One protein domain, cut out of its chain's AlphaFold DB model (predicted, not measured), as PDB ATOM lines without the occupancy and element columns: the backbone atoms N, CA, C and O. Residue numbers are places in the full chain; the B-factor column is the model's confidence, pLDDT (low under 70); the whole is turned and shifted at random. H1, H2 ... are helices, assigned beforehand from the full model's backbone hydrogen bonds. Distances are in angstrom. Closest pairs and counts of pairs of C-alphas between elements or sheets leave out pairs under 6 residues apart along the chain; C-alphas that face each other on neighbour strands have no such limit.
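What this domain is: This is residues 12 to 61 of the 171 residues of the protein "WAT1-related protein" of Cucumis melo var. makuwa (UniProt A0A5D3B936). Two long helices, H1 and H2, meet near their ends at a short turn and spread apart from there as an open V. The free arms are residues 12 to 22 of H1 and residues 45 to 61, most of them in H2. The 50 printed residues, with H1 then H2 and no named strand, are all helix in class. The whole is loose and flat, with a radius of gyration of the C-alphas of 13.8 A and spans of 44 by 26 by 11 A.

Where its parts are: H1, residues 12 to 32, begins at C-alpha 12 (24.526, -32.585, -13.853) and is 30.2 A long from first to last C-alpha. H2, residues 37 to 59, is 32.8 A long and ends at C-alpha 59 (19.887, -22.260, -30.480).

How they stand to each other: H1 and H2 form a helical hairpin over a tight link of 4 residues. They only just touch, with 3 pairs of C-alphas within 8 A, through residues 27 to 31 and 37 to 40 alone. The closest C-alphas, of Leu 31 and Pro 37, are 6.6 A apart. The helices run opposite ways at a tilt of 35.4 degrees, only just steep. Every O i to N i+4 pair is within hydrogen-bond range in H1, and 17 of 19 in H2.

The domain as a whole: The C-alphas farthest apart, of Gly 34 and Ser 61, are 43.7 A apart. The printed part has no cut. Its mean pLDDT is 70.2, and residues 27 to 41 and 57 to 61 are among those under 70.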
ATOM      1  N   ALA A  12      23.637 -33.137 -12.833       78.88
ATOM      2  CA  ALA A  12      24.526 -32.585 -13.853       78.88
ATOM      3  C   ALA A  12      26.005 -32.782 -13.485       78.88
ATOM      4  O   ALA A  12      26.778 -33.256 -14.315       78.88
ATOM      5  N   MET A  13      26.391 -32.492 -12.236       77.19
ATOM      6  CA  MET A  13      27.737 -32.762 -11.708       77.19
ATOM      7  C   MET A  13      28.101 -34.245 -11.813       77.19
ATOM      8  O   MET A  13      29.183 -34.582 -12.292       77.19
ATOM      9  N   PHE A  14      27.196 -35.140 -11.414       82.19
ATOM     10  CA  PHE A  14      27.420 -36.581 -11.505       82.19
ATOM     11  C   PHE A  14      27.615 -37.038 -12.958       82.19
ATOM     12  O   PHE A  14      28.596 -37.714 -13.265       82.19
ATOM     13  N   GLY A  15      26.744 -36.609 -13.875       81.44
ATOM     14  CA  GLY A  15      26.876 -36.917 -15.301       81.44
ATOM     15  C   GLY A  15      28.174 -36.379 -15.910       81.44
ATOM     16  O   GLY A  15      28.811 -37.056 -16.723       81.44
ATOM     17  N   LEU A  16      28.624 -35.200 -15.474       77.31
ATOM     18  CA  LEU A  16      29.895 -34.613 -15.892       77.31
ATOM     19  C   LEU A  16      31.080 -35.476 -15.430       77.31
ATOM     20  O   LEU A  16      31.964 -35.782 -16.229       77.31
ATOM     21  N   GLN A  17      31.063 -35.936 -14.176       74.94
ATOM     22  CA  GLN A  17      32.108 -36.796 -13.611       74.94
ATOM     23  C   GLN A  17      32.172 -38.166 -14.292       74.94
ATOM     24  O   GLN A  17      33.261 -38.638 -14.622       74.94
ATOM     25  N   VAL A  18      31.022 -38.786 -14.571       79.38
ATOM     26  CA  VAL A  18      30.962 -40.044 -15.332       79.38
ATOM     27  C   VAL A  18      31.533 -39.849 -16.736       79.38
ATOM     28  O   VAL A  18      32.351 -40.649 -17.189       79.38
ATOM     29  N   THR A  19      31.179 -38.753 -17.408       78.31
ATOM     30  CA  THR A  19      31.713 -38.427 -18.739       78.31
ATOM     31  C   THR A  19      33.232 -38.236 -18.708       78.31
ATOM     32  O   THR A  19      33.936 -38.764 -19.572       78.31
ATOM     33  N   TYR A  20      33.761 -37.545 -17.694       75.06
ATOM     34  CA  TYR A  20      35.206 -37.397 -17.491       75.06
ATOM     35  C   TYR A  20      35.903 -38.739 -17.253       75.06
ATOM     36  O   TYR A  20      36.967 -38.977 -17.827       75.06
ATOM     37  N   ALA A  21      35.302 -39.634 -16.467       72.25
ATOM     38  CA  ALA A  21      35.838 -40.969 -16.221       72.25
ATOM     39  C   ALA A  21      35.881 -41.812 -17.506       72.25
ATOM     40  O   ALA A  21      36.921 -42.389 -17.830       72.25
ATOM     41  N   ILE A  22      34.795 -41.821 -18.286       81.31
ATOM     42  CA  ILE A  22      34.731 -42.501 -19.590       81.31
ATOM     43  C   ILE A  22      35.799 -41.939 -20.534       81.31
ATOM     44  O   ILE A  22      36.553 -42.701 -21.141       81.31
ATOM     45  N   MET A  23      35.922 -40.611 -20.617       74.19
ATOM     46  CA  MET A  23      36.959 -39.958 -21.417       74.19
ATOM     47  C   MET A  23      38.362 -40.365 -20.970       74.19
ATOM     48  O   MET A  23      39.197 -40.667 -21.820       74.19
ATOM     49  N   ALA A  24      38.645 -40.404 -19.668       69.06
ATOM     50  CA  ALA A  24      39.947 -40.809 -19.141       69.06
ATOM     51  C   ALA A  24      40.282 -42.272 -19.483       69.06
ATOM     52  O   ALA A  24      41.407 -42.562 -19.897       69.06
ATOM     53  N   LEU A  25      39.304 -43.176 -19.382       72.75
ATOM     54  CA  LEU A  25      39.454 -44.587 -19.746       72.75
ATOM     55  C   LEU A  25      39.699 -44.767 -21.248       72.75
ATOM     56  O   LEU A  25      40.651 -45.445 -21.630       72.75
ATOM     57  N   LEU A  26      38.907 -44.107 -22.100       70.94
ATOM     58  CA  LEU A  26      39.097 -44.122 -23.556       70.94
ATOM     59  C   LEU A  26      40.449 -43.529 -23.961       70.94
ATOM     60  O   LEU A  26      41.123 -44.079 -24.827       70.94
ATOM     61  N   SER A  27      40.877 -42.449 -23.297       65.00
ATOM     62  CA  SER A  27      42.198 -41.842 -23.512       65.00
ATOM     63  C   SER A  27      43.309 -42.837 -23.201       65.00
ATOM     64  O   SER A  27      44.206 -43.032 -24.012       65.00
ATOM     65  N   ARG A  28      43.235 -43.515 -22.048       60.22
ATOM     66  CA  ARG A  28      44.216 -44.540 -21.670       60.22
ATOM     67  C   ARG A  28      44.212 -45.719 -22.639       60.22
ATOM     68  O   ARG A  28      45.282 -46.148 -23.051       60.22
ATOM     69  N   ALA A  29      43.043 -46.205 -23.050       66.12
ATOM     70  CA  ALA A  29      42.929 -47.301 -24.011       66.12
ATOM     71  C   ALA A  29      43.495 -46.939 -25.399       66.12
ATOM     72  O   ALA A  29      44.157 -47.765 -26.025       66.12
ATOM     73  N   ALA A  30      43.279 -45.707 -25.867       64.25
ATOM     74  CA  ALA A  30      43.823 -45.214 -27.134       64.25
ATOM     75  C   ALA A  30      45.352 -45.047 -27.081       64.25
ATOM     76  O   ALA A  30      46.045 -45.437 -28.019       64.25
ATOM     77  N   LEU A  31      45.882 -44.535 -25.964       63.16
ATOM     78  CA  LEU A  31      47.324 -44.394 -25.742       63.16
ATOM     79  C   LEU A  31      48.033 -45.754 -25.645       63.16
ATOM     80  O   LEU A  31      49.100 -45.928 -26.223       63.16
ATOM     81  N   LEU A  32      47.421 -46.742 -24.978       61.16
ATOM     82  CA  LEU A  32      47.955 -48.109 -24.874       61.16
ATOM     83  C   LEU A  32      48.006 -48.840 -26.224       61.16
ATOM     84  O   LEU A  32      48.838 -49.721 -26.410       61.16
ATOM     85  N   LYS A  33      47.156 -48.452 -27.181       64.56
ATOM     86  CA  LYS A  33      47.194 -48.943 -28.568       64.56
ATOM     87  C   LYS A  33      48.218 -48.215 -29.456       64.56
ATOM     88  O   LYS A  33      48.216 -48.422 -30.664       64.56
ATOM     89  N   GLY A  34      49.083 -47.371 -28.885       60.38
ATOM     90  CA  GLY A  34      50.157 -46.682 -29.611       60.38
ATOM     91  C   GLY A  34      49.728 -45.406 -30.344       60.38
ATOM     92  O   GLY A  34      50.475 -44.897 -31.176       60.38
ATOM     93  N   MET A  35      48.537 -44.862 -30.059       58.62
ATOM     94  CA  MET A  35      48.079 -43.610 -30.665       58.62
ATOM     95  C   MET A  35      48.782 -42.410 -30.021       58.62
ATOM     96  O   MET A  35      48.842 -42.299 -28.797       58.62
ATOM     97  N   SER A  36      49.291 -41.478 -30.831       63.22
ATOM     98  CA  SER A  36      49.957 -40.290 -30.295       63.22
ATOM     99  C   SER A  36      48.958 -39.387 -29.532       63.22
ATOM    100  O   SER A  36      47.884 -39.068 -30.056       63.22
ATOM    101  N   PRO A  37      49.297 -38.918 -28.312       60.31
ATOM    102  CA  PRO A  37      48.406 -38.092 -27.488       60.31
ATOM    103  C   PRO A  37      47.918 -36.826 -28.207       60.31
ATOM    104  O   PRO A  37      46.785 -36.386 -28.022       60.31
ATOM    105  N   ARG A  38      48.773 -36.257 -29.066       56.69
ATOM    106  CA  ARG A  38      48.511 -35.032 -29.835       56.69
ATOM    107  C   ARG A  38      47.339 -35.224 -30.807       56.69
ATOM    108  O   ARG A  38      46.436 -34.394 -30.839       56.69
ATOM    109  N   VAL A  39      47.313 -36.342 -31.540       65.94
ATOM    110  CA  VAL A  39      46.259 -36.656 -32.523       65.94
ATOM    111  C   VAL A  39      44.923 -36.907 -31.833       65.94
ATOM    112  O   VAL A  39      43.884 -36.429 -32.283       65.94
ATOM    113  N   PHE A  40      44.945 -37.591 -30.693       66.00
ATOM    114  CA  PHE A  40      43.738 -37.877 -29.929       66.00
ATOM    115  C   PHE A  40      43.061 -36.606 -29.380       66.00
ATOM    116  O   PHE A  40      41.834 -36.489 -29.423       66.00
ATOM    117  N   VAL A  41      43.839 -35.614 -28.928       65.56
ATOM    118  CA  VAL A  41      43.292 -34.318 -28.483       65.56
ATOM    119  C   VAL A  41      42.669 -33.545 -29.649       65.56
ATOM    120  O   VAL A  41      41.567 -33.017 -29.502       65.56
ATOM    121  N   VAL A  42      43.322 -33.527 -30.816       70.31
ATOM    122  CA  VAL A  42      42.780 -32.882 -32.027       70.31
ATOM    123  C   VAL A  42      41.462 -33.530 -32.446       70.31
ATOM    124  O   VAL A  42      40.489 -32.826 -32.716       70.31
ATOM    125  N   TYR A  43      41.389 -34.863 -32.426       69.69
ATOM    126  CA  TYR A  43      40.177 -35.594 -32.784       69.69
ATOM    127  C   TYR A  43      39.016 -35.273 -31.837       69.69
ATOM    128  O   TYR A  43      37.899 -35.007 -32.277       69.69
ATOM    129  N   ARG A  44      39.282 -35.217 -30.526       71.12
ATOM    130  CA  ARG A  44      38.272 -34.839 -29.529       71.12
ATOM    131  C   ARG A  44      37.748 -33.422 -29.759       71.12
ATOM    132  O   ARG A  44      36.538 -33.214 -29.697       71.12
ATOM    133  N   GLN A  45      38.637 -32.468 -30.032       66.25
ATOM    134  CA  GLN A  45      38.254 -31.079 -30.275       66.25
ATOM    135  C   GLN A  45      37.437 -30.943 -31.568       66.25
ATOM    136  O   GLN A  45      36.422 -30.256 -31.572       66.25
ATOM    137  N   ALA A  46      37.821 -31.659 -32.629       73.12
ATOM    138  CA  ALA A  46      37.091 -31.684 -33.896       73.12
ATOM    139  C   ALA A  46      35.675 -32.255 -33.733       73.12
ATOM    140  O   ALA A  46      34.705 -31.654 -34.195       73.12
ATOM    141  N   VAL A  47      35.540 -33.376 -33.018       75.12
ATOM    142  CA  VAL A  47      34.239 -33.979 -32.704       75.12
ATOM    143  C   VAL A  47      33.396 -33.021 -31.859       75.12
ATOM    144  O   VAL A  47      32.239 -32.776 -32.189       75.12
ATOM    145  N   ALA A  48      33.967 -32.403 -30.819       76.19
ATOM    146  CA  ALA A  48      33.254 -31.424 -29.998       76.19
ATOM    147  C   ALA A  48      32.735 -30.240 -30.830       76.19
ATOM    148  O   ALA A  48      31.572 -29.863 -30.699       76.19
ATOM    149  N   THR A  49      33.553 -29.688 -31.730       76.94
ATOM    150  CA  THR A  49      33.132 -28.614 -32.640       76.94
ATOM    151  C   THR A  49      32.021 -29.073 -33.582       76.94
ATOM    152  O   THR A  49      31.054 -28.337 -33.760       76.94
ATOM    153  N   LEU A  50      32.105 -30.289 -34.131       80.75
ATOM    154  CA  LEU A  50      31.090 -30.835 -35.035       80.75
ATOM    155  C   LEU A  50      29.728 -31.014 -34.353       80.75
ATOM    156  O   LEU A  50      28.706 -30.775 -34.984       80.75
ATOM    157  N   PHE A  51      29.702 -31.395 -33.073       78.06
ATOM    158  CA  PHE A  51      28.462 -31.542 -32.302       78.06
ATOM    159  C   PHE A  51      27.930 -30.210 -31.756       78.06
ATOM    160  O   PHE A  51      26.720 -29.987 -31.745       78.06
ATOM    161  N   ILE A  52      28.809 -29.297 -31.328       76.44
ATOM    162  CA  ILE A  52      28.405 -27.987 -30.793       76.44
ATOM    163  C   ILE A  52      27.937 -27.049 -31.912       76.44
ATOM    164  O   ILE A  52      26.992 -26.293 -31.701       76.44
ATOM    165  N   ALA A  53      28.544 -27.099 -33.102       77.81
ATOM    166  CA  ALA A  53      28.186 -26.246 -34.239       77.81
ATOM    167  C   ALA A  53      26.685 -26.283 -34.617       77.81
ATOM    168  O   ALA A  53      26.078 -25.209 -34.690       77.81
ATOM    169  N   PRO A  54      26.038 -27.451 -34.804       76.38
ATOM    170  CA  PRO A  54      24.614 -27.518 -35.125       76.38
ATOM    171  C   PRO A  54      23.729 -27.077 -33.954       76.38
ATOM    172  O   PRO A  54      22.734 -26.388 -34.171       76.38
ATOM    173  N   ILE A  55      24.110 -27.388 -32.709       73.44
ATOM    174  CA  ILE A  55      23.381 -26.945 -31.507       73.44
ATOM    175  C   ILE A  55      23.433 -25.416 -31.383       73.44
ATOM    176  O   ILE A  55      22.413 -24.776 -31.124       73.44
ATOM    177  N   ALA A  56      24.599 -24.813 -31.623       72.44
ATOM    178  CA  ALA A  56      24.782 -23.367 -31.630       72.44
ATOM    179  C   ALA A  56      23.976 -22.693 -32.754       72.44
ATOM    180  O   ALA A  56      23.368 -21.646 -32.531       72.44
ATOM    181  N   TYR A  57      23.916 -23.311 -33.938       69.19
ATOM    182  CA  TYR A  57      23.119 -22.824 -35.063       69.19
ATOM    183  C   TYR A  57      21.611 -22.863 -34.769       69.19
ATOM    184  O   TYR A  57      20.914 -21.875 -34.996       69.19
ATOM    185  N   PHE A  58      21.105 -23.957 -34.194       69.56
ATOM    186  CA  PHE A  58      19.681 -24.109 -33.873       69.56
ATOM    187  C   PHE A  58      19.250 -23.240 -32.676       69.56
ATOM    188  O   PHE A  58      18.179 -22.628 -32.685       69.56
ATOM    189  N   SER A  59      20.113 -23.108 -31.663       62.19
ATOM    190  CA  SER A  59      19.887 -22.260 -30.480       62.19
ATOM    191  C   SER A  59      19.841 -20.760 -30.817       62.19
ATOM    192  O   SER A  59      19.208 -19.961 -30.116       62.19
ATOM    193  N   ARG A  60      20.413 -20.369 -31.965       54.78
ATOM    194  CA  ARG A  60      20.366 -19.003 -32.507       54.78
ATOM    195  C   ARG A  60      18.941 -18.494 -32.755       54.78
ATOM    196  O   ARG A  60      18.724 -17.287 -32.720       54.78
ATOM    197  N   SER A  61      17.963 -19.388 -32.939       52.91
ATOM    198  CA  SER A  61      16.552 -19.012 -33.123       52.91
ATOM    199  C   SER A  61      15.888 -18.508 -31.827       52.91
ATOM    200  O   SER A  61      15.093 -17.570 -31.867       52.91
TER     201      SER A  61